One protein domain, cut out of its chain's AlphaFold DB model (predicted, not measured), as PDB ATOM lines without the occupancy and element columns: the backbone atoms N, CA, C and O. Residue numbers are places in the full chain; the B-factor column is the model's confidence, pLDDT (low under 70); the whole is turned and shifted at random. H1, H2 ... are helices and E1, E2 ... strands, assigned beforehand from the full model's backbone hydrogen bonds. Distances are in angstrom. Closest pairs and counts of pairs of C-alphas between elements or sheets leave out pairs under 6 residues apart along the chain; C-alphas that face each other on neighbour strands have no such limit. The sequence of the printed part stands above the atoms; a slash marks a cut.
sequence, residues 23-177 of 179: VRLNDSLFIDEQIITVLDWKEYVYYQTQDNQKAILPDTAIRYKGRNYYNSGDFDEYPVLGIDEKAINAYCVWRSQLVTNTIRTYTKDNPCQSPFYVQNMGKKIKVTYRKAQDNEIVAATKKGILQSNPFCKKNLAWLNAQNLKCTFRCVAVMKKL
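AT A GLANCE: This is residues 23 to 177 of the 179 residues of an uncharacterized protein of Flexibacter flexilis DSM 6793 (UniProt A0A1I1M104). A small, strongly twisted sheet of three strands, E1, E3 and E2, has one long helix, H3, running along its E2 edge over one face, and together they make the core of the domain. Six short helices are spread round this core: H1 crosses H3 with H2 beyond it, H4 lies by the last residues of H3, H5 is beside the E1 edge, and H6 and H7 share the far end with the long loop of residues 56 to 84, while residues 109 to 115 stick out. The printed part has 155 residues, with seven named helices and three named strands in the order E1 H1 H2 H3 H4 E2 H5 H6 H7 E3. The sheet's order is E1 E3 E2, all antiparallel, and the class is mixed, helices and strands. The whole is compact, with a radius of gyration of the C-alphas of 16.7 A and spans of 48 by 40 by 29 A.

HOW THE PARTS SIT: In the sheet, E3, residues 170 to 176, is the inner strand between the edge strands E1, residues 29 to 32, and E2, residues 125 to 131. E3 and E2 are antiparallel at 158 degrees, with N 128 and O 173 at 2.9 A and N 171 and O 130 at 2.8 A, within hydrogen-bond range. E1 and E3 are antiparallel at 141 degrees, with N 30 and O 172 at 2.9 A. The sheet is only just strongly twisted, its C-alphas lying up to 4.4 A off the best plane. H3, residues 85 to 105, is on the sheet and over E2, along the strands at 6 degrees on the local plane; its height over the sheet is 4.4 A, only just above the sheet's level. This gives two layers, a helix on one face of a sheet. The closest C-alphas of H3 and E2 are those of Ser 96 and Thr 128, 4.9 A apart. H1, residues 38 to 46, only just touches residues 91 to 94 of H3, with 3 pairs of C-alphas within 8 A, the closest being Tyr 44 and Tyr 91 at 6.8 A; the two are only just about perpendicular, at 70.4 degrees. H2, residues 50 to 55, is close to H1 but not clearly touching, with the C-alphas of Val 45 and Gln 53 at 5.4 A, and is apart from H3. H4, residues 115 to 120, only just touches residues 102 to 103 of H3, again with 3 pairs; the closest C-alphas, of Ile 103 and Tyr 117, are 5.7 A apart. H5, residues 134 to 142, only grazes the sheet with residues 136 to 140. H6, residues 150 to 154, and H7, residues 156 to 161, are close but not clearly touching, with the C-alphas of Cys 152 and Leu 159 at 7.8 A. Every O i to N i+4 pair is within hydrogen-bond range in H1, H3, H4, H5, H6 and H7; H2 has 0 of 2, and 2 of 3 O i to N i+3 pairs.

IN THESE COORDINATES: E1 begins at C-alpha 29 (8.854, -4.206, -29.952). H3 is 30.3 A long, from C-alpha 85 (0.968, 8.576, -15.988) to C-alpha 105 (-3.689, 8.232, -45.918). E2 measures 20.1 A, and E3 measures 19.8 A and ends at C-alpha 176 (-0.298, -6.504, -40.051). H1 measures 12.2 A and H5 12.1 A.

THE WHOLE: The C-alphas farthest apart, of Gly 66 and Leu 177, are 50.0 A apart. The printed part has no cut. The link from H2 to H3 is long, with 29 residues. Mean pLDDT of the printed part is 92.0; residues 108, 110 and 111 are under 70.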
ATOM      1  N   VAL A  23      13.591   3.035 -32.028       93.88
ATOM      2  CA  VAL A  23      14.647   2.046 -32.243       93.88
ATOM      3  C   VAL A  23      14.146   0.662 -31.848       93.88
ATOM      4  O   VAL A  23      13.281   0.495 -30.984       93.88
ATOM      5  N   ARG A  24      14.661  -0.374 -32.510       93.19
ATOM      6  CA  ARG A  24      14.220  -1.756 -32.298       93.19
ATOM      7  C   ARG A  24      14.744  -2.299 -30.966       93.19
ATOM      8  O   ARG A  24      15.950  -2.401 -30.776       93.19
ATOM      9  N   LEU A  25      13.842  -2.721 -30.079       92.38
ATOM     10  CA  LEU A  25      14.190  -3.346 -28.796       92.38
ATOM     11  C   LEU A  25      14.264  -4.881 -28.899       92.38
ATOM     12  O   LEU A  25      15.128  -5.511 -28.271       92.38
ATOM     13  N   ASN A  26      13.365  -5.477 -29.692       90.00
ATOM     14  CA  ASN A  26      13.357  -6.896 -30.071       90.00
ATOM     15  C   ASN A  26      12.597  -7.121 -31.406       90.00
ATOM     16  O   ASN A  26      12.339  -6.178 -32.154       90.00
ATOM     17  N   ASP A  27      12.256  -8.373 -31.729       84.75
ATOM     18  CA  ASP A  27      11.566  -8.762 -32.971       84.75
ATOM     19  C   ASP A  27      10.275  -7.971 -33.252       84.75
ATOM     20  O   ASP A  27      10.006  -7.624 -34.405       84.75
ATOM     21  N   SER A  28       9.477  -7.681 -32.222       86.38
ATOM     22  CA  SER A  28       8.130  -7.105 -32.359       86.38
ATOM     23  C   SER A  28       7.933  -5.780 -31.622       86.38
ATOM     24  O   SER A  28       6.891  -5.144 -31.795       86.38
ATOM     25  N   LEU A  29       8.921  -5.366 -30.827       93.38
ATOM     26  CA  LEU A  29       8.854  -4.206 -29.952       93.38
ATOM     27  C   LEU A  29       9.908  -3.165 -30.333       93.38
ATOM     28  O   LEU A  29      11.098  -3.469 -30.466       93.38
ATOM     29  N   PHE A  30       9.459  -1.924 -30.437       95.75
ATOM     30  CA  PHE A  30      10.274  -0.738 -30.665       95.75
ATOM     31  C   PHE A  30      10.113   0.210 -29.478       95.75
ATOM     32  O   PHE A  30       9.072   0.200 -28.829       95.75
ATOM     33  N   ILE A  31      11.121   1.016 -29.179       96.94
ATOM     34  CA  ILE A  31      11.101   2.001 -28.093       96.94
ATOM     35  C   ILE A  31      11.485   3.363 -28.653       96.94
ATOM     36  O   ILE A  31      12.334   3.420 -29.540       96.94
ATOM     37  N   ASP A  32      10.868   4.442 -28.171       96.81
ATOM     38  CA  ASP A  32      11.281   5.790 -28.567       96.81
ATOM     39  C   ASP A  32      12.776   5.986 -28.290       96.81
ATOM     40  O   ASP A  32      13.262   5.668 -27.200       96.81
ATOM     41  N   GLU A  33      13.498   6.506 -29.280       94.00
ATOM     42  CA  GLU A  33      14.939   6.760 -29.203       94.00
ATOM     43  C   GLU A  33      15.253   7.897 -28.226       94.00
ATOM     44  O   GLU A  33      16.183   7.813 -27.416       94.00
ATOM     45  N   GLN A  34      14.394   8.915 -28.195       93.31
ATOM     46  CA  GLN A  34      14.462  10.034 -27.261       93.31
ATOM     47  C   GLN A  34      13.306   9.997 -26.256       93.31
ATOM     48  O   GLN A  34      12.317   9.286 -26.429       93.31
ATOM     49  N   ILE A  35      13.491  10.689 -25.133       95.25
ATOM     50  CA  ILE A  35      12.393  10.926 -24.191       95.25
ATOM     51  C   ILE A  35      11.421  11.921 -24.811       95.25
ATOM     52  O   ILE A  35      11.840  12.756 -25.607       95.25
ATOM     53  N   ILE A  36      10.154  11.852 -24.414       96.44
ATOM     54  CA  ILE A  36       9.140  12.800 -24.881       96.44
ATOM     55  C   ILE A  36       9.558  14.207 -24.439       96.44
ATOM     56  O   ILE A  36       9.778  14.453 -23.247       96.44
ATOM     57  N   THR A  37       9.699  15.108 -25.402       96.88
ATOM     58  CA  THR A  37      10.127  16.488 -25.180       96.88
ATOM     59  C   THR A  37       8.940  17.419 -24.924       96.88
ATOM     60  O   THR A  37       7.776  17.052 -25.105       96.88
ATOM     61  N   VAL A  38       9.223  18.647 -24.487       97.38
ATOM     62  CA  VAL A  38       8.219  19.714 -24.391       97.38
ATOM     63  C   VAL A  38       7.605  19.997 -25.763       97.38
ATOM     64  O   VAL A  38       6.391  20.174 -25.842       97.38
ATOM     65  N   LEU A  39       8.402  19.990 -26.834       97.38
ATOM     66  CA  LEU A  39       7.919  20.199 -28.197       97.38
ATOM     67  C   LEU A  39       6.972  19.082 -28.647       97.38
ATOM     68  O   LEU A  39       5.881  19.373 -29.135       97.38
ATOM     69  N   ASP A  40       7.337  17.822 -28.399       97.25
ATOM     70  CA  ASP A  40       6.471  16.671 -28.688       97.25
ATOM     71  C   ASP A  40       5.125  16.783 -27.953       97.25
ATOM     72  O   ASP A  40       4.063  16.447 -28.485       97.25
ATOM     73  N   TRP A  41       5.153  17.260 -26.705       97.56
ATOM     74  CA  TRP A  41       3.939  17.468 -25.921       97.56
ATOM     75  C   TRP A  41       3.106  18.638 -26.444       97.56
ATOM     76  O   TRP A  41       1.884  18.530 -26.522       97.56
ATOM     77  N   LYS A  42       3.744  19.745 -26.840       97.00
ATOM     78  CA  LYS A  42       3.066  20.892 -27.461       97.00
ATOM     79  C   LYS A  42       2.363  20.486 -28.754       97.00
ATOM     80  O   LYS A  42       1.229  20.910 -28.969       97.00
ATOM     81  N   GLU A  43       2.980  19.630 -29.568       96.62
ATOM     82  CA  GLU A  43       2.327  19.038 -30.740       96.62
ATOM     83  C   GLU A  43       1.087  18.232 -30.326       96.62
ATOM     84  O   GLU A  43      -0.003  18.457 -30.849       96.62
ATOM     85  N   TYR A  44       1.212  17.346 -29.333       97.19
ATOM     86  CA  TYR A  44       0.065  16.587 -28.829       97.19
ATOM     87  C   TYR A  44      -1.082  17.495 -28.372       97.19
ATOM     88  O   TYR A  44      -2.228  17.261 -28.766       97.19
ATOM     89  N   VAL A  45      -0.776  18.541 -27.596       96.31
ATOM     90  CA  VAL A  45      -1.745  19.546 -27.140       96.31
ATOM     91  C   VAL A  45      -2.408  20.235 -28.327       96.31
ATOM     92  O   VAL A  45      -3.633  20.299 -28.369       96.31
ATOM     93  N   TYR A  46      -1.641  20.675 -29.323       95.81
ATOM     94  CA  TYR A  46      -2.175  21.332 -30.517       95.81
ATOM     95  C   TYR A  46      -3.266  20.503 -31.219       95.81
ATOM     96  O   TYR A  46      -4.284  21.052 -31.638       95.81
ATOM     97  N   TYR A  47      -3.104  19.177 -31.283       95.25
ATOM     98  CA  TYR A  47      -4.076  18.273 -31.909       95.25
ATOM     99  C   TYR A  47      -5.293  17.915 -31.038       95.25
ATOM    100  O   TYR A  47      -6.152  17.152 -31.487       95.25
ATOM    101  N   GLN A  48      -5.400  18.432 -29.811       93.62
ATOM    102  CA  GLN A  48      -6.569  18.206 -28.958       93.62
ATOM    103  C   GLN A  48      -7.649  19.276 -29.151       93.62
ATOM    104  O   GLN A  48      -7.374  20.406 -29.554       93.62
ATOM    105  N   THR A  49      -8.894  18.937 -28.797       89.88
ATOM    106  CA  THR A  49      -9.975  19.927 -28.667       89.88
ATOM    107  C   THR A  49      -9.625  20.956 -27.594       89.88
ATOM    108  O   THR A  49      -8.917  20.634 -26.644       89.88
ATOM    109  N   GLN A  50     -10.150  22.175 -27.701       82.81
ATOM    110  CA  GLN A  50      -9.850  23.259 -26.752       82.81
ATOM    111  C   GLN A  50     -10.112  22.875 -25.284       82.81
ATOM    112  O   GLN A  50      -9.307  23.189 -24.405       82.81
ATOM    113  N   ASP A  51     -11.194  22.141 -25.018       83.81
ATOM    114  CA  ASP A  51     -11.504  21.645 -23.671       83.81
ATOM    115  C   ASP A  51     -10.475  20.614 -23.192       83.81
ATOM    116  O   ASP A  51     -10.008  20.672 -22.053       83.81
ATOM    117  N   ASN A  52     -10.055  19.711 -24.081       85.75
ATOM    118  CA  ASN A  52      -9.045  18.710 -23.763       85.75
ATOM    119  C   ASN A  52      -7.661  19.336 -23.579       85.75
ATOM    120  O   ASN A  52      -6.933  18.885 -22.704       85.75
ATOM    121  N   GLN A  53      -7.314  20.380 -24.342       87.94
ATOM    122  CA  GLN A  53      -6.023  21.068 -24.242       87.94
ATOM    123  C   GLN A  53      -5.743  21.502 -22.809       87.94
ATOM    124  O   GLN A  53      -4.707  21.143 -22.255       87.94
ATOM    125  N   LYS A  54      -6.696  22.199 -22.179       85.44
ATOM    126  CA  LYS A  54      -6.562  22.667 -20.791       85.44
ATOM    127  C   LYS A  54      -6.382  21.517 -19.800       85.44
ATOM    128  O   LYS A  54      -5.650  21.669 -18.830       85.44
ATOM    129  N   ALA A  55      -7.026  20.378 -20.051       88.06
ATOM    130  CA  ALA A  55      -6.988  19.214 -19.169       88.06
ATOM    131  C   ALA A  55      -5.670  18.421 -19.233       88.06
ATOM    132  O   ALA A  55      -5.409  17.620 -18.338       88.06
ATOM    133  N   ILE A  56      -4.854  18.618 -20.274       92.56
ATOM    134  CA  ILE A  56      -3.595  17.882 -20.482       92.56
ATOM    135  C   ILE A  56      -2.348  18.774 -20.425       92.56
ATOM    136  O   ILE A  56      -1.248  18.319 -20.755       92.56
ATOM    137  N   LEU A  57      -2.504  20.048 -20.052       93.69
ATOM    138  CA  LEU A  57      -1.358  20.922 -19.840       93.69
ATOM    139  C   LEU A  57      -0.493  20.364 -18.701       93.69
ATOM    140  O   LEU A  57      -1.034  19.981 -17.661       93.69
ATOM    141  N   PRO A  58       0.838  20.338 -18.866       94.31
ATOM    142  CA  PRO A  58       1.733  20.031 -17.763       94.31
ATOM    143  C   PRO A  58       1.610  21.051 -16.632       94.31
ATOM    144  O   PRO A  58       1.098  22.155 -16.830       94.31
ATOM    145  N   ASP A  59       2.145  20.713 -15.459       93.44
ATOM    146  CA  ASP A  59       2.242  21.649 -14.343       93.44
ATOM    147  C   ASP A  59       3.023  22.915 -14.743       93.44
ATOM    148  O   ASP A  59       4.255  22.946 -14.836       93.44
ATOM    149  N   THR A  60       2.272  23.991 -14.976       92.25
ATOM    150  CA  THR A  60       2.812  25.285 -15.398       92.25
ATOM    151  C   THR A  60       3.479  26.055 -14.256       92.25
ATOM    152  O   THR A  60       4.087  27.097 -14.514       92.25
ATOM    153  N   ALA A  61       3.428  25.570 -13.010       94.94
ATOM    154  CA  ALA A  61       4.161  26.164 -11.895       94.94
ATOM    155  C   ALA A  61       5.667  25.853 -11.946       94.94
ATOM    156  O   ALA A  61       6.463  26.605 -11.372       94.94
ATOM    157  N   ILE A  62       6.070  24.797 -12.665       95.69
ATOM    158  CA  ILE A  62       7.467  24.365 -12.758       95.69
ATOM    159  C   ILE A  62       8.312  25.458 -13.415       95.69
ATOM    160  O   ILE A  62       8.063  25.910 -14.540       95.69
ATOM    161  N   ARG A  63       9.371  25.860 -12.708       95.00
ATOM    162  CA  ARG A  63      10.364  26.819 -13.192       95.00
ATOM    163  C   ARG A  63      11.765  26.236 -13.134       95.00
ATOM    164  O   ARG A  63      12.174  25.686 -12.116       95.00
ATOM    165  N   TYR A  64      12.537  26.435 -14.198       94.19
ATOM    166  CA  TYR A  64      13.954  26.088 -14.244       94.19
ATOM    167  C   TYR A  64      14.780  27.347 -14.483       94.19
ATOM    168  O   TYR A  64      14.595  28.050 -15.478       94.19
ATOM    169  N   LYS A  65      15.676  27.658 -13.537       93.06
ATOM    170  CA  LYS A  65      16.483  28.892 -13.539       93.06
ATOM    171  C   LYS A  65      15.627  30.159 -13.723       93.06
ATOM    172  O   LYS A  65      15.938  31.016 -14.540       93.06
ATOM    173  N   GLY A  66      14.509  30.238 -12.997       93.81
ATOM    174  CA  GLY A  66      13.594  31.386 -13.012       93.81
ATOM    175  C   GLY A  66      12.626  31.457 -14.202       93.81
ATOM    176  O   GLY A  66      11.668  32.224 -14.147       93.81
ATOM    177  N   ARG A  67      12.806  30.635 -15.244       95.50
ATOM    178  CA  ARG A  67      11.936  30.611 -16.431       95.50
ATOM    179  C   ARG A  67      10.871  29.526 -16.329       95.50
ATOM    180  O   ARG A  67      11.128  28.470 -15.755       95.50
ATOM    181  N   ASN A  68       9.686  29.785 -16.885       95.88
ATOM    182  CA  ASN A  68       8.613  28.791 -16.953       95.88
ATOM    183  C   ASN A  68       9.036  27.618 -17.846       95.88
ATOM    184  O   ASN A  68       9.436  27.833 -18.988       95.88
ATOM    185  N   TYR A  69       8.945  26.398 -17.319       96.44
ATOM    186  CA  TYR A  69       9.500  25.226 -17.983       96.44
ATOM    187  C   TYR A  69       8.737  24.831 -19.256       96.44
ATOM    188  O   TYR A  69       9.353  24.509 -20.262       96.44
ATOM    189  N   TYR A  70       7.407  24.890 -19.243       96.38
ATOM    190  CA  TYR A  70       6.596  24.461 -20.386       96.38
ATOM    191  C   TYR A  70       6.305  25.603 -21.373       96.38
ATOM    192  O   TYR A  70       6.364  25.424 -22.588       96.38
ATOM    193  N   ASN A  71       6.021  26.802 -20.857       93.94
ATOM    194  CA  ASN A  71       5.558  27.926 -21.673       93.94
ATOM    195  C   ASN A  71       6.688  28.673 -22.391       93.94
ATOM    196  O   ASN A  71       6.410  29.450 -23.300       93.94
ATOM    197  N   SER A  72       7.951  28.476 -22.001       93.38
ATOM    198  CA  SER A  72       9.076  29.054 -22.745       93.38
ATOM    199  C   SER A  72       9.488  28.147 -23.910       93.38
ATOM    200  O   SER A  72       9.346  26.928 -23.823       93.38
ATOM    201  N   GLY A  73      10.006  28.735 -24.992       94.25
ATOM    202  CA  GLY A  73      10.637  27.979 -26.088       94.25
ATOM    203  C   GLY A  73      12.044  27.470 -25.745       94.25
ATOM    204  O   GLY A  73      12.558  26.569 -26.393       94.25
ATOM    205  N   ASP A  74      12.658  27.990 -24.674       95.62
ATOM    206  CA  ASP A  74      14.022  27.631 -24.244       95.62
ATOM    207  C   ASP A  74      14.181  26.151 -23.856       95.62
ATOM    208  O   ASP A  74      15.302  25.656 -23.721       95.62
ATOM    209  N   PHE A  75      13.062  25.464 -23.615       96.56
ATOM    210  CA  PHE A  75      13.011  24.088 -23.135       96.56
ATOM    211  C   PHE A  75      12.313  23.143 -24.116       96.56
ATOM    212  O   PHE A  75      11.986  22.029 -23.729       96.56
ATOM    213  N   ASP A  76      12.098  23.547 -25.370       96.62
ATOM    214  CA  ASP A  76      11.365  22.742 -26.356       96.62
ATOM    215  C   ASP A  76      11.971  21.342 -26.552       96.62
ATOM    216  O   ASP A  76      11.241  20.356 -26.583       96.62
ATOM    217  N   GLU A  77      13.300  21.228 -26.562       95.94
ATOM    218  CA  GLU A  77      14.019  19.946 -26.690       95.94
ATOM    219  C   GLU A  77      14.261  19.232 -25.346       95.94
ATOM    220  O   GLU A  77      14.915  18.189 -25.273       95.94
ATOM    221  N   TYR A  78      13.778  19.801 -24.244       96.00
ATOM    222  CA  TYR A  78      13.951  19.226 -22.917       96.00
ATOM    223  C   TYR A  78      12.818  18.233 -22.643       96.00
ATOM    224  O   TYR A  78      11.734  18.370 -23.206       96.00
ATOM    225  N   PRO A  79      13.026  17.237 -21.762       96.56
ATOM    226  CA  PRO A  79      11.959  16.329 -21.359       96.56
ATOM    227  C   PRO A  79      10.733  17.085 -20.875       96.56
ATOM    228  O   PRO A  79      10.872  18.000 -20.066       96.56
ATOM    229  N   VAL A  80       9.542  16.656 -21.277       97.06
ATOM    230  CA  VAL A  80       8.318  17.142 -20.639       97.06
ATOM    231  C   VAL A  80       8.297  16.698 -19.166       97.06
ATOM    232  O   VAL A  80       8.594  15.547 -18.839       97.06
ATOM    233  N   LEU A  81       7.978  17.630 -18.266       96.56
ATOM    234  CA  LEU A  81       7.890  17.418 -16.817       96.56
ATOM    235  C   LEU A  81       6.496  17.812 -16.330       96.56
ATOM    236  O   LEU A  81       5.795  18.535 -17.025       96.56
ATOM    237  N   GLY A  82       6.108  17.386 -15.126       95.25
ATOM    238  CA  GLY A  82       4.846  17.828 -14.518       95.25
ATOM    239  C   GLY A  82       3.598  17.224 -15.154       95.25
ATOM    240  O   GLY A  82       2.546  17.851 -15.149       95.25
ATOM    241  N   ILE A  83       3.718  16.024 -15.724       94.06
ATOM    242  CA  ILE A  83       2.602  15.256 -16.277       94.06
ATOM    243  C   ILE A  83       2.457  13.928 -15.544       94.06
ATOM    244  O   ILE A  83       3.443  13.330 -15.101       94.06
ATOM    245  N   ASP A  84       1.216  13.468 -15.420       90.88
ATOM    246  CA  ASP A  84       0.911  12.196 -14.783       90.88
ATOM    247  C   ASP A  84       0.991  11.012 -15.764       90.88
ATOM    248  O   ASP A  84       1.138  11.137 -16.984       90.88
ATOM    249  N   GLU A  85       0.904   9.807 -15.207       90.62
ATOM    250  CA  GLU A  85       0.968   8.576 -15.988       90.62
ATOM    251  C   GLU A  85      -0.235   8.392 -16.927       90.62
ATOM    252  O   GLU A  85      -0.106   7.780 -17.992       90.62
ATOM    253  N   LYS A  86      -1.407   8.921 -16.565       92.94
ATOM    254  CA  LYS A  86      -2.614   8.824 -17.388       92.94
ATOM    255  C   LYS A  86      -2.454   9.663 -18.656       92.94
ATOM    256  O   LYS A  86      -2.751   9.168 -19.743       92.94
ATOM    257  N   ALA A  87      -1.926  10.875 -18.528       94.25
ATOM    258  CA  ALA A  87      -1.626  11.773 -19.630       94.25
ATOM    259  C   ALA A  87      -0.597  11.147 -20.584       94.25
ATOM    260  O   ALA A  87      -0.809  11.130 -21.793       94.25
ATOM    261  N   ILE A  88       0.468  10.532 -20.058       95.31
ATOM    262  CA  ILE A  88       1.458   9.815 -20.882       95.31
ATOM    263  C   ILE A  88       0.831   8.668 -21.678       95.31
ATOM    264  O   ILE A  88       1.124   8.489 -22.862       95.31
ATOM    265  N   ASN A  89      -0.050   7.884 -21.056       95.88
ATOM    266  CA  ASN A  89      -0.751   6.822 -21.771       95.88
ATOM    267  C   ASN A  89      -1.658   7.387 -22.875       95.88
ATOM    268  O   ASN A  89      -1.678   6.838 -23.977       95.88
ATOM    269  N   ALA A  90      -2.354   8.497 -22.613       96.38
ATOM    270  CA  ALA A  90      -3.175   9.180 -23.609       96.38
ATOM    271  C   ALA A  90      -2.337   9.689 -24.797       96.38
ATOM    272  O   ALA A  90      -2.711   9.456 -25.946       96.38
ATOM    273  N   TYR A  91      -1.165  10.271 -24.531       97.38
ATOM    274  CA  TYR A  91      -0.200  10.676 -25.554       97.38
ATOM    275  C   TYR A  91       0.245   9.495 -26.432       97.38
ATOM    276  O   TYR A  91       0.177   9.569 -27.660       97.38
ATOM    277  N   CYS A  92       0.633   8.360 -25.835       97.88
ATOM    278  CA  CYS A  92       1.012   7.178 -26.615       97.88
ATOM    279  C   CYS A  92      -0.179   6.644 -27.444       97.88
ATOM    280  O   CYS A  92      -0.023   6.258 -28.605       97.88
ATOM    281  N   VAL A  93      -1.401   6.655 -26.905       97.44
ATOM    282  CA  VAL A  93      -2.598   6.261 -27.670       97.44
ATOM    283  C   VAL A  93      -2.830   7.199 -28.857       97.44
ATOM    284  O   VAL A  93      -3.050   6.718 -29.970       97.44
ATOM    285  N   TRP A  94      -2.710   8.510 -28.662       97.31
ATOM    286  CA  TRP A  94      -2.801   9.487 -29.746       97.31
ATOM    287  C   TRP A  94      -1.735   9.245 -30.825       97.31
ATOM    288  O   TRP A  94      -2.080   9.138 -32.003       97.31
ATOM    289  N   ARG A  95      -0.468   9.005 -30.453       96.81
ATOM    290  CA  ARG A  95       0.590   8.643 -31.420       96.81
ATOM    291  C   ARG A  95       0.279   7.372 -32.204       96.81
ATOM    292  O   ARG A  95       0.604   7.282 -33.388       96.81
ATOM    293  N   SER A  96      -0.389   6.400 -31.582       97.31
ATOM    294  CA  SER A  96      -0.865   5.191 -32.273       97.31
ATOM    295  C   SER A  96      -1.815   5.531 -33.411       97.31
ATOM    296  O   SER A  96      -1.685   4.989 -34.511       97.31
ATOM    297  N   GLN A  97      -2.766   6.427 -33.145       96.31
ATOM    298  CA  GLN A  97      -3.751   6.876 -34.122       96.31
ATOM    299  C   GLN A  97      -3.080   7.693 -35.221       96.31
ATOM    300  O   GLN A  97      -3.277   7.376 -36.390       96.31
ATOM    301  N   LEU A  98      -2.242   8.667 -34.849       94.62
ATOM    302  CA  LEU A  98      -1.518   9.519 -35.787       94.62
ATOM    303  C   LEU A  98      -0.696   8.675 -36.765       94.62
ATOM    304  O   LEU A  98      -0.979   8.681 -37.957       94.62
ATOM    305  N   VAL A  99       0.240   7.858 -36.269       93.94
ATOM    306  CA  VAL A  99       1.131   7.062 -37.130       93.94
ATOM    307  C   VAL A  99       0.347   6.058 -37.977       93.94
ATOM    308  O   VAL A  99       0.632   5.906 -39.164       93.94
ATOM    309  N   THR A 100      -0.656   5.386 -37.402       93.81
ATOM    310  CA  THR A 100      -1.492   4.433 -38.152       93.81
ATOM    311  C   THR A 100      -2.286   5.128 -39.259       93.81
ATOM    312  O   THR A 100      -2.376   4.600 -40.366       93.81
ATOM    313  N   ASN A 101      -2.855   6.301 -38.985       91.75
ATOM    314  CA  ASN A 101      -3.612   7.059 -39.974       91.75
ATOM    315  C   ASN A 101      -2.690   7.611 -41.056       91.75
ATOM    316  O   ASN A 101      -3.005   7.437 -42.227       91.75
ATOM    317  N   THR A 102      -1.518   8.142 -40.691       90.50
ATOM    318  CA  THR A 102      -0.520   8.601 -41.658       90.50
ATOM    319  C   THR A 102      -0.133   7.484 -42.620       90.50
ATOM    320  O   THR A 102      -0.150   7.728 -43.812       90.50
ATOM    321  N   ILE A 103       0.124   6.250 -42.157       89.75
ATOM    322  CA  ILE A 103       0.406   5.100 -43.047       89.75
ATOM    323  C   ILE A 103      -0.726   4.867 -44.066       89.75
ATOM    324  O   ILE A 103      -0.461   4.531 -45.222       89.75
ATOM    325  N   ARG A 104      -1.987   5.007 -43.634       87.12
ATOM    326  CA  ARG A 104      -3.179   4.725 -44.452       87.12
ATOM    327  C   ARG A 104      -3.471   5.813 -45.474       87.12
ATOM    328  O   ARG A 104      -3.848   5.487 -46.592       87.12
ATOM    329  N   THR A 105      -3.351   7.076 -45.077       85.88
ATOM    330  CA  THR A 105      -3.689   8.232 -45.918       85.88
ATOM    331  C   THR A 105      -2.502   8.735 -46.729       85.88
ATOM    332  O   THR A 105      -2.636   9.697 -47.477       85.88
ATOM    333  N   TYR A 106      -1.337   8.113 -46.564       81.06
ATOM    334  CA  TYR A 106      -0.111   8.520 -47.221       81.06
ATOM    335  C   TYR A 106      -0.212   8.502 -48.749       81.06
ATOM    336  O   TYR A 106      -0.597   7.490 -49.340       81.06
ATOM    337  N   THR A 107       0.250   9.584 -49.379       76.94
ATOM    338  CA  THR A 107       0.463   9.692 -50.827       76.94
ATOM    339  C   THR A 107       1.933  10.015 -51.129       76.94
ATOM    340  O   THR A 107       2.673  10.525 -50.283       76.94
ATOM    341  N   LYS A 108       2.393   9.671 -52.337       68.75
ATOM    342  CA  LYS A 108       3.811   9.723 -52.749       68.75
ATOM    343  C   LYS A 108       4.369  11.136 -52.989       68.75
ATOM    344  O   LYS A 108       5.547  11.255 -53.307       68.75
ATOM    345  N   ASP A 109       3.577  12.190 -52.821       71.19
ATOM    346  CA  ASP A 109       3.872  13.492 -53.436       71.19
ATOM    347  C   ASP A 109       4.734  14.448 -52.579       71.19
ATOM    348  O   ASP A 109       4.807  15.635 -52.881       71.19
ATOM    349  N   ASN A 110       5.411  13.973 -51.521       64.94
ATOM    350  CA  ASN A 110       6.284  14.815 -50.683       64.94
ATOM    351  C   ASN A 110       7.728  14.257 -50.611       64.94
ATOM    352  O   ASN A 110       7.914  13.107 -50.223       64.94
ATOM    353  N   PRO A 111       8.771  15.041 -50.948       63.47
ATOM    354  CA  PRO A 111      10.161  14.573 -50.942       63.47
ATOM    355  C   PRO A 111      10.794  14.424 -49.542       63.47
ATOM    356  O   PRO A 111      11.803  13.737 -49.408       63.47
ATOM    357  N   CYS A 112      10.225  15.014 -48.484       70.19
ATOM    358  CA  CYS A 112      10.787  15.015 -47.123       70.19
ATOM    359  C   CYS A 112      10.211  13.895 -46.238       70.19
ATOM    360  O   CYS A 112       9.804  14.128 -45.100       70.19
ATOM    361  N   GLN A 113      10.109  12.678 -46.770       74.19
ATOM    362  CA  GLN A 113       9.357  11.605 -46.119       74.19
ATOM    363  C   GLN A 113      10.242  10.570 -45.412       74.19
ATOM    364  O   GLN A 113      11.253  10.108 -45.939       74.19
ATOM    365  N   SER A 114       9.811  10.138 -44.220       84.56
ATOM    366  CA  SER A 114      10.456   9.027 -43.512       84.56
ATOM    367  C   SER A 114      10.349   7.729 -44.333       84.56
ATOM    368  O   SER A 114       9.236   7.357 -44.730       84.56
ATOM    369  N   PRO A 115      11.454   6.976 -44.520       88.00
ATOM    370  CA  PRO A 115      11.452   5.685 -45.212       88.00
ATOM    371  C   PRO A 115      10.420   4.695 -44.659       88.00
ATOM    372  O   PRO A 115       9.893   3.859 -45.394       88.00
ATOM    373  N   PHE A 116      10.085   4.817 -43.371       90.38
ATOM    374  CA  PHE A 116       9.040   4.028 -42.733       90.38
ATOM    375  C   PHE A 116       7.679   4.177 -43.427       90.38
ATOM    376  O   PHE A 116       7.011   3.173 -43.685       90.38
ATOM    377  N   TYR A 117       7.254   5.405 -43.732       89.19
ATOM    378  CA  TYR A 117       5.949   5.638 -44.350       89.19
ATOM    379  C   TYR A 117       5.943   5.189 -45.808       89.19
ATOM    380  O   TYR A 117       5.017   4.491 -46.217       89.19
ATOM    381  N   VAL A 118       7.024   5.461 -46.546       87.62
ATOM    382  CA  VAL A 118       7.209   4.979 -47.924       87.62
ATOM    383  C   VAL A 118       7.082   3.454 -47.989       87.62
ATOM    384  O   VAL A 118       6.341   2.923 -48.816       87.62
ATOM    385  N   GLN A 119       7.760   2.729 -47.089       88.00
ATOM    386  CA  GLN A 119       7.743   1.263 -47.074       88.00
ATOM    387  C   GLN A 119       6.363   0.695 -46.717       88.00
ATOM    388  O   GLN A 119       6.048  -0.437 -47.096       88.00
ATOM    389  N   ASN A 120       5.549   1.429 -45.959       87.69
ATOM    390  CA  ASN A 120       4.284   0.937 -45.417       87.69
ATOM    391  C   ASN A 120       3.036   1.533 -46.081       87.69
ATOM    392  O   ASN A 120       1.930   1.116 -45.742       87.69
ATOM    393  N   MET A 121       3.202   2.424 -47.059       85.88
ATOM    394  CA  MET A 121       2.111   3.048 -47.805       85.88
ATOM    395  C   MET A 121       1.129   2.010 -48.364       85.88
ATOM    396  O   MET A 121       1.526   1.013 -48.972       85.88
ATOM    397  N   GLY A 122      -0.167   2.248 -48.141       80.56
ATOM    398  CA  GLY A 122      -1.257   1.392 -48.617       80.56
ATOM    399  C   GLY A 122      -1.375   0.040 -47.901       80.56
ATOM    400  O   GLY A 122      -2.317  -0.711 -48.151       80.56
ATOM    401  N   LYS A 123      -0.458  -0.294 -46.981       85.75
ATOM    402  CA  LYS A 123      -0.541  -1.532 -46.202       85.75
ATOM    403  C   LYS A 123      -1.527  -1.361 -45.052       85.75
ATOM    404  O   LYS A 123      -1.503  -0.369 -44.324       85.75
ATOM    405  N   LYS A 124      -2.338  -2.392 -44.800       88.88
ATOM    406  CA  LYS A 124      -3.171  -2.481 -43.594       88.88
ATOM    407  C   LYS A 124      -2.295  -2.815 -42.376       88.88
ATOM    408  O   LYS A 124      -2.238  -3.957 -41.929       88.88
ATOM    409  N   ILE A 125      -1.568  -1.831 -41.856       90.31
ATOM    410  CA  ILE A 125      -0.735  -1.959 -40.652       90.31
ATOM    411  C   ILE A 125      -1.347  -1.127 -39.530       90.31
ATOM    412  O   ILE A 125      -1.817  -0.016 -39.754       90.31
ATOM    413  N   LYS A 126      -1.337  -1.676 -38.315       93.25
ATOM    414  CA  LYS A 126      -1.649  -0.952 -37.084       93.25
ATOM    415  C   LYS A 126      -0.384  -0.822 -36.249       93.25
ATOM    416  O   LYS A 126       0.257  -1.832 -35.945       93.25
ATOM    417  N   VAL A 127      -0.053   0.408 -35.872       94.94
ATOM    418  CA  VAL A 127       1.007   0.704 -34.906       94.94
ATOM    419  C   VAL A 127       0.339   1.045 -33.581       94.94
ATOM    420  O   VAL A 127      -0.486   1.953 -33.517       94.94
ATOM    421  N   THR A 128       0.673   0.298 -32.534       97.19
ATOM    422  CA  THR A 128       0.161   0.536 -31.183       97.19
ATOM    423  C   THR A 128       1.309   0.964 -30.292       97.19
ATOM    424  O   THR A 128       2.211   0.167 -30.035       97.19
ATOM    425  N   TYR A 129       1.242   2.192 -29.800       98.00
ATOM    426  CA  TYR A 129       2.112   2.723 -28.769       98.00
ATOM    427  C   TYR A 129       1.461   2.600 -27.388       98.00
ATOM    428  O   TYR A 129       0.244   2.704 -27.236       98.00
ATOM    429  N   ARG A 130       2.295   2.418 -26.368       97.06
ATOM    430  CA  ARG A 130       1.944   2.524 -24.942       97.06
ATOM    431  C   ARG A 130       3.131   3.076 -24.162       97.06
ATOM    432  O   ARG A 130       4.242   3.058 -24.689       97.06
ATOM    433  N   LYS A 131       2.933   3.485 -22.905       96.69
ATOM    434  CA  LYS A 131       4.057   3.828 -22.025       96.69
ATOM    435  C   LYS A 131       5.048   2.657 -21.952       96.69
ATOM    436  O   LYS A 131       4.645   1.493 -21.828       96.69
ATOM    437  N   ALA A 132       6.335   2.976 -22.043       96.75
ATOM    438  CA  ALA A 132       7.405   2.030 -21.769       96.75
ATOM    439  C   ALA A 132       7.352   1.579 -20.301       96.75
ATOM    440  O   ALA A 132       7.100   2.380 -19.397       96.75
ATOM    441  N   GLN A 133       7.585   0.296 -20.061       95.00
ATOM    442  CA  GLN A 133       7.780  -0.233 -18.717       95.00
ATOM    443  C   GLN A 133       9.238  -0.048 -18.280       95.00
ATOM    444  O   GLN A 133      10.153  -0.005 -19.107       95.00
ATOM    445  N   ASP A 134       9.474   0.019 -16.970       92.56
ATOM    446  CA  ASP A 134      10.817   0.256 -16.429       92.56
ATOM    447  C   ASP A 134      11.807  -0.844 -16.847       92.56
ATOM    448  O   ASP A 134      12.950  -0.557 -17.205       92.56
ATOM    449  N   ASN A 135      11.363  -2.103 -16.895       94.38
ATOM    450  CA  ASN A 135      12.175  -3.223 -17.374       94.38
ATOM    451  C   ASN A 135      12.562  -3.090 -18.860       94.38
ATOM    452  O   ASN A 135      13.661  -3.496 -19.233       94.38
ATOM    453  N   GLU A 136      11.712  -2.499 -19.703       95.81
ATOM    454  CA  GLU A 136      11.992  -2.247 -21.122       95.81
ATOM    455  C   GLU A 136      13.038  -1.142 -21.288       95.81
ATOM    456  O   GLU A 136      13.978  -1.300 -22.068       95.81
ATOM    457  N   ILE A 137      12.929  -0.065 -20.503       94.00
ATOM    458  CA  ILE A 137      13.917   1.023 -20.472       94.00
ATOM    459  C   ILE A 137      15.268   0.498 -19.975       94.00
ATOM    460  O   ILE A 137      16.303   0.766 -20.591       94.00
ATOM    461  N   VAL A 138      15.275  -0.289 -18.893       92.56
ATOM    462  CA  VAL A 138      16.490  -0.918 -18.355       92.56
ATOM    463  C   VAL A 138      17.108  -1.868 -19.378       92.56
ATOM    464  O   VAL A 138      18.319  -1.822 -19.594       92.56
ATOM    465  N   ALA A 139      16.305  -2.702 -20.043       92.88
ATOM    466  CA  ALA A 139      16.790  -3.613 -21.074       92.88
ATOM    467  C   ALA A 139      17.409  -2.854 -22.255       92.88
ATOM    468  O   ALA A 139      18.491  -3.218 -22.715       92.88
ATOM    469  N   ALA A 140      16.763  -1.786 -22.722       94.38
ATOM    470  CA  ALA A 140      17.272  -0.968 -23.816       94.38
ATOM    471  C   ALA A 140      18.568  -0.230 -23.428       94.38
ATOM    472  O   ALA A 140      19.527  -0.214 -24.198       94.38
ATOM    473  N   THR A 141      18.639   0.302 -22.206       92.50
ATOM    474  CA  THR A 141      19.839   0.976 -21.677       92.50
ATOM    475  C   THR A 141      21.014   0.007 -21.550       92.50
ATOM    476  O   THR A 141      22.113   0.309 -22.005       92.50
ATOM    477  N   LYS A 142      20.794  -1.197 -21.000       92.44
ATOM    478  CA  LYS A 142      21.836  -2.236 -20.878       92.44
ATOM    479  C   LYS A 142      22.388  -2.687 -22.229       92.44
ATOM    480  O   LYS A 142      23.555  -3.043 -22.318       92.44
ATOM    481  N   LYS A 143      21.558  -2.664 -23.275       92.31
ATOM    482  CA  LYS A 143      21.967  -2.956 -24.657       92.31
ATOM    483  C   LYS A 143      22.687  -1.786 -25.342       92.31
ATOM    484  O   LYS A 143      23.062  -1.925 -26.499       92.31
ATOM    485  N   GLY A 144      22.826  -0.633 -24.683       92.12
ATOM    486  CA  GLY A 144      23.368   0.586 -25.290       92.12
ATOM    487  C   GLY A 144      22.450   1.218 -26.342       92.12
ATOM    488  O   GLY A 144      22.886   2.105 -27.065       92.12
ATOM    489  N   ILE A 145      21.189   0.775 -26.431       91.62
ATOM    490  CA  ILE A 145      20.193   1.309 -27.374       91.62
ATOM    491  C   ILE A 145      19.747   2.701 -26.929       91.62
ATOM    492  O   ILE A 145      19.564   3.590 -27.751       91.62
ATOM    493  N   LEU A 146      19.560   2.884 -25.619       92.81
ATOM    494  CA  LEU A 146      19.186   4.167 -25.041       92.81
ATOM    495  C   LEU A 146      20.354   4.773 -24.284       92.81
ATOM    496  O   LEU A 146      21.001   4.108 -23.474       92.81
ATOM    497  N   GLN A 147      20.549   6.069 -24.493       85.62
ATOM    498  CA  GLN A 147      21.462   6.874 -23.698       85.62
ATOM    499  C   GLN A 147      20.698   7.632 -22.611       85.62
ATOM    500  O   GLN A 147      19.540   8.030 -22.784       85.62
ATOM    501  N   SER A 148      21.356   7.847 -21.470       83.31
ATOM    502  CA  SER A 148      20.818   8.715 -20.425       83.31
ATOM    503  C   SER A 148      20.732  10.145 -20.949       83.31
ATOM    504  O   SER A 148      21.741  10.679 -21.412       83.31
ATOM    505  N   ASN A 149      19.575  10.790 -20.819       89.25
ATOM    506  CA  ASN A 149      19.454  12.192 -21.193       89.25
ATOM    507  C   ASN A 149      20.321  13.066 -20.250       89.25
ATOM    508  O   ASN A 149      20.157  12.984 -19.024       89.25
ATOM    509  N   PRO A 150      21.241  13.895 -20.787       92.06
ATOM    510  CA  PRO A 150      22.156  14.692 -19.972       92.06
ATOM    511  C   PRO A 150      21.449  15.653 -19.014       92.06
ATOM    512  O   PRO A 150      21.918  15.838 -17.889       92.06
ATOM    513  N   PHE A 151      20.311  16.230 -19.418       94.25
ATOM    514  CA  PHE A 151      19.520  17.106 -18.560       94.25
ATOM    515  C   PHE A 151      18.976  16.341 -17.350       94.25
ATOM    516  O   PHE A 151      19.183  16.788 -16.220       94.25
ATOM    517  N   CYS A 152      18.369  15.167 -17.554       92.88
ATOM    518  CA  CYS A 152      17.862  14.353 -16.447       92.88
ATOM    519  C   CYS A 152      18.982  13.952 -15.478       92.88
ATOM    520  O   CYS A 152      18.825  14.056 -14.263       92.88
ATOM    521  N   LYS A 153      20.140  13.538 -16.011       93.25
ATOM    522  CA  LYS A 153      21.294  13.129 -15.198       93.25
ATOM    523  C   LYS A 153      21.851  14.293 -14.376       93.25
ATOM    524  O   LYS A 153      22.092  14.143 -13.183       93.25
ATOM    525  N   LYS A 154      22.050  15.455 -15.005       95.94
ATOM    526  CA  LYS A 154      22.644  16.637 -14.362       95.94
ATOM    527  C   LYS A 154      21.725  17.266 -13.314       95.94
ATOM    528  O   LYS A 154      22.220  17.853 -12.358       95.94
ATOM    529  N   ASN A 155      20.409  17.153 -13.484       95.38
ATOM    530  CA  ASN A 155      19.422  17.823 -12.633       95.38
ATOM    531  C   ASN A 155      18.642  16.853 -11.729       95.38
ATOM    532  O   ASN A 155      17.581  17.218 -11.230       95.38
ATOM    533  N   LEU A 156      19.160  15.643 -11.480       94.31
ATOM    534  CA  LEU A 156      18.467  14.611 -10.698       94.31
ATOM    535  C   LEU A 156      18.017  15.105  -9.311       94.31
ATOM    536  O   LEU A 156      16.888  14.852  -8.911       94.31
ATOM    537  N   ALA A 157      18.859  15.861  -8.601       96.00
ATOM    538  CA  ALA A 157      18.501  16.415  -7.292       96.00
ATOM    539  C   ALA A 157      17.327  17.414  -7.370       96.00
ATOM    540  O   ALA A 157      16.414  17.354  -6.552       96.00
ATOM    541  N   TRP A 158      17.324  18.293  -8.378       95.00
ATOM    542  CA  TRP A 158      16.255  19.276  -8.609       95.00
ATOM    543  C   TRP A 158      14.937  18.611  -9.029       95.00
ATOM    544  O   TRP A 158      13.868  19.033  -8.589       95.00
ATOM    545  N   LEU A 159      15.018  17.551  -9.840       95.12
ATOM    546  CA  LEU A 159      13.868  16.730 -10.222       95.12
ATOM    547  C   LEU A 159      13.271  16.026  -8.998       95.12
ATOM    548  O   LEU A 159      12.070  16.130  -8.756       95.12
ATOM    549  N   ASN A 160      14.112  15.370  -8.193       94.88
ATOM    550  CA  ASN A 160      13.680  14.642  -6.999       94.88
ATOM    551  C   ASN A 160      13.039  15.569  -5.959       94.88
ATOM    552  O   ASN A 160      12.004  15.223  -5.400       94.88
ATOM    553  N   ALA A 161      13.604  16.762  -5.742       94.62
ATOM    554  CA  ALA A 161      13.064  17.747  -4.803       94.62
ATOM    555  C   ALA A 161      11.639  18.215  -5.155       94.62
ATOM    556  O   ALA A 161      10.906  18.656  -4.278       94.62
ATOM    557  N   GLN A 162      11.243  18.107  -6.426       93.44
ATOM    558  CA  GLN A 162       9.912  18.472  -6.921       93.44
ATOM    559  C   GLN A 162       9.058  17.257  -7.303       93.44
ATOM    560  O   GLN A 162       7.991  17.423  -7.886       93.44
ATOM    561  N   ASN A 163       9.518  16.035  -7.010       93.75
ATOM    562  CA  ASN A 163       8.844  14.795  -7.401       93.75
ATOM    563  C   ASN A 163       8.569  14.692  -8.923       93.75
ATOM    564  O   ASN A 163       7.525  14.204  -9.360       93.75
ATOM    565  N   LEU A 164       9.507  15.167  -9.750       94.12
ATOM    566  CA  LEU A 164       9.378  15.187 -11.209       94.12
ATOM    567  C   LEU A 164      10.020  13.954 -11.851       94.12
ATOM    568  O   LEU A 164      11.158  13.589 -11.551       94.12
ATOM    569  N   LYS A 165       9.310  13.343 -12.805       91.44
ATOM    570  CA  LYS A 165       9.809  12.231 -13.629       91.44
ATOM    571  C   LYS A 165      10.329  12.748 -14.971       91.44
ATOM    572  O   LYS A 165       9.714  13.614 -15.576       91.44
ATOM    573  N   CYS A 166      11.447  12.184 -15.435       88.06
ATOM    574  CA  CYS A 166      12.206  12.657 -16.607       88.06
ATOM    575  C   CYS A 166      12.467  11.537 -17.639       88.06
ATOM    576  O   CYS A 166      13.337  11.639 -18.494       88.06
ATOM    577  N   THR A 167      11.769  10.405 -17.527       85.38
ATOM    578  CA  THR A 167      12.100   9.162 -18.251       85.38
ATOM    579  C   THR A 167      11.001   8.694 -19.198       85.38
ATOM    580  O   THR A 167      11.043   7.560 -19.675       85.38
ATOM    581  N   PHE A 168      10.006   9.539 -19.471       94.00
ATOM    582  CA  PHE A 168       8.847   9.130 -20.250       94.00
ATOM    583  C   PHE A 168       9.207   8.827 -21.704       94.00
ATOM    584  O   PHE A 168       9.819   9.634 -22.403       94.00
ATOM    585  N   ARG A 169       8.805   7.631 -22.135       95.44
ATOM    586  CA  ARG A 169       8.960   7.079 -23.482       95.44
ATOM    587  C   ARG A 169       7.732   6.239 -23.799       95.44
ATOM    588  O   ARG A 169       7.160   5.619 -22.895       95.44
ATOM    589  N   CYS A 170       7.376   6.150 -25.070       97.19
ATOM    590  CA  CYS A 170       6.483   5.116 -25.553       97.19
ATOM    591  C   CYS A 170       7.294   3.920 -26.089       97.19
ATOM    592  O   CYS A 170       8.435   4.043 -26.537       97.19
ATOM    593  N   VAL A 171       6.676   2.742 -26.067       97.12
ATOM    594  CA  VAL A 171       7.075   1.595 -26.887       97.12
ATOM    595  C   VAL A 171       5.995   1.310 -27.910       97.12
ATOM    596  O   VAL A 171       4.812   1.482 -27.615       97.12
ATOM    597  N   ALA A 172       6.394   0.851 -29.090       97.00
ATOM    598  CA  ALA A 172       5.512   0.541 -30.198       97.00
ATOM    599  C   ALA A 172       5.551  -0.943 -30.559       97.00
ATOM    600  O   ALA A 172       6.606  -1.576 -30.581       97.00
ATOM    601  N   VAL A 173       4.388  -1.475 -30.922       95.00
ATOM    602  CA  VAL A 173       4.230  -2.781 -31.564       95.00
ATOM    603  C   VAL A 173       3.537  -2.578 -32.900       95.00
ATOM    604  O   VAL A 173       2.538  -1.862 -32.995       95.00
ATOM    605  N   MET A 174       4.038  -3.245 -33.934       91.69
ATOM    606  CA  MET A 174       3.439  -3.227 -35.264       91.69
ATOM    607  C   MET A 174       2.725  -4.542 -35.552       91.69
ATOM    608  O   MET A 174       3.284  -5.620 -35.355       91.69
ATOM    609  N   LYS A 175       1.494  -4.457 -36.060       90.69
ATOM    610  CA  LYS A 175       0.709  -5.619 -36.490       90.69
ATOM    611  C   LYS A 175       0.201  -5.412 -37.910       90.69
ATOM    612  O   LYS A 175      -0.410  -4.385 -38.207       90.69
ATOM    613  N   LYS A 176       0.428  -6.399 -38.780       86.94
ATOM    614  CA  LYS A 176      -0.298  -6.504 -40.051       86.94
ATOM    615  C   LYS A 176      -1.737  -6.907 -39.733       86.94
ATOM    616  O   LYS A 176      -1.953  -7.804 -38.923       86.94
ATOM    617  N   LEU A 177      -2.696  -6.219 -40.328       85.56
ATOM    618  CA  LEU A 177      -4.100  -6.594 -40.261       85.56
ATOM    619  C   LEU A 177      -4.361  -7.548 -41.425       85.56
ATOM    620  O   LEU A 177      -3.986  -7.244 -42.559       85.56
TER     621      LEU A 177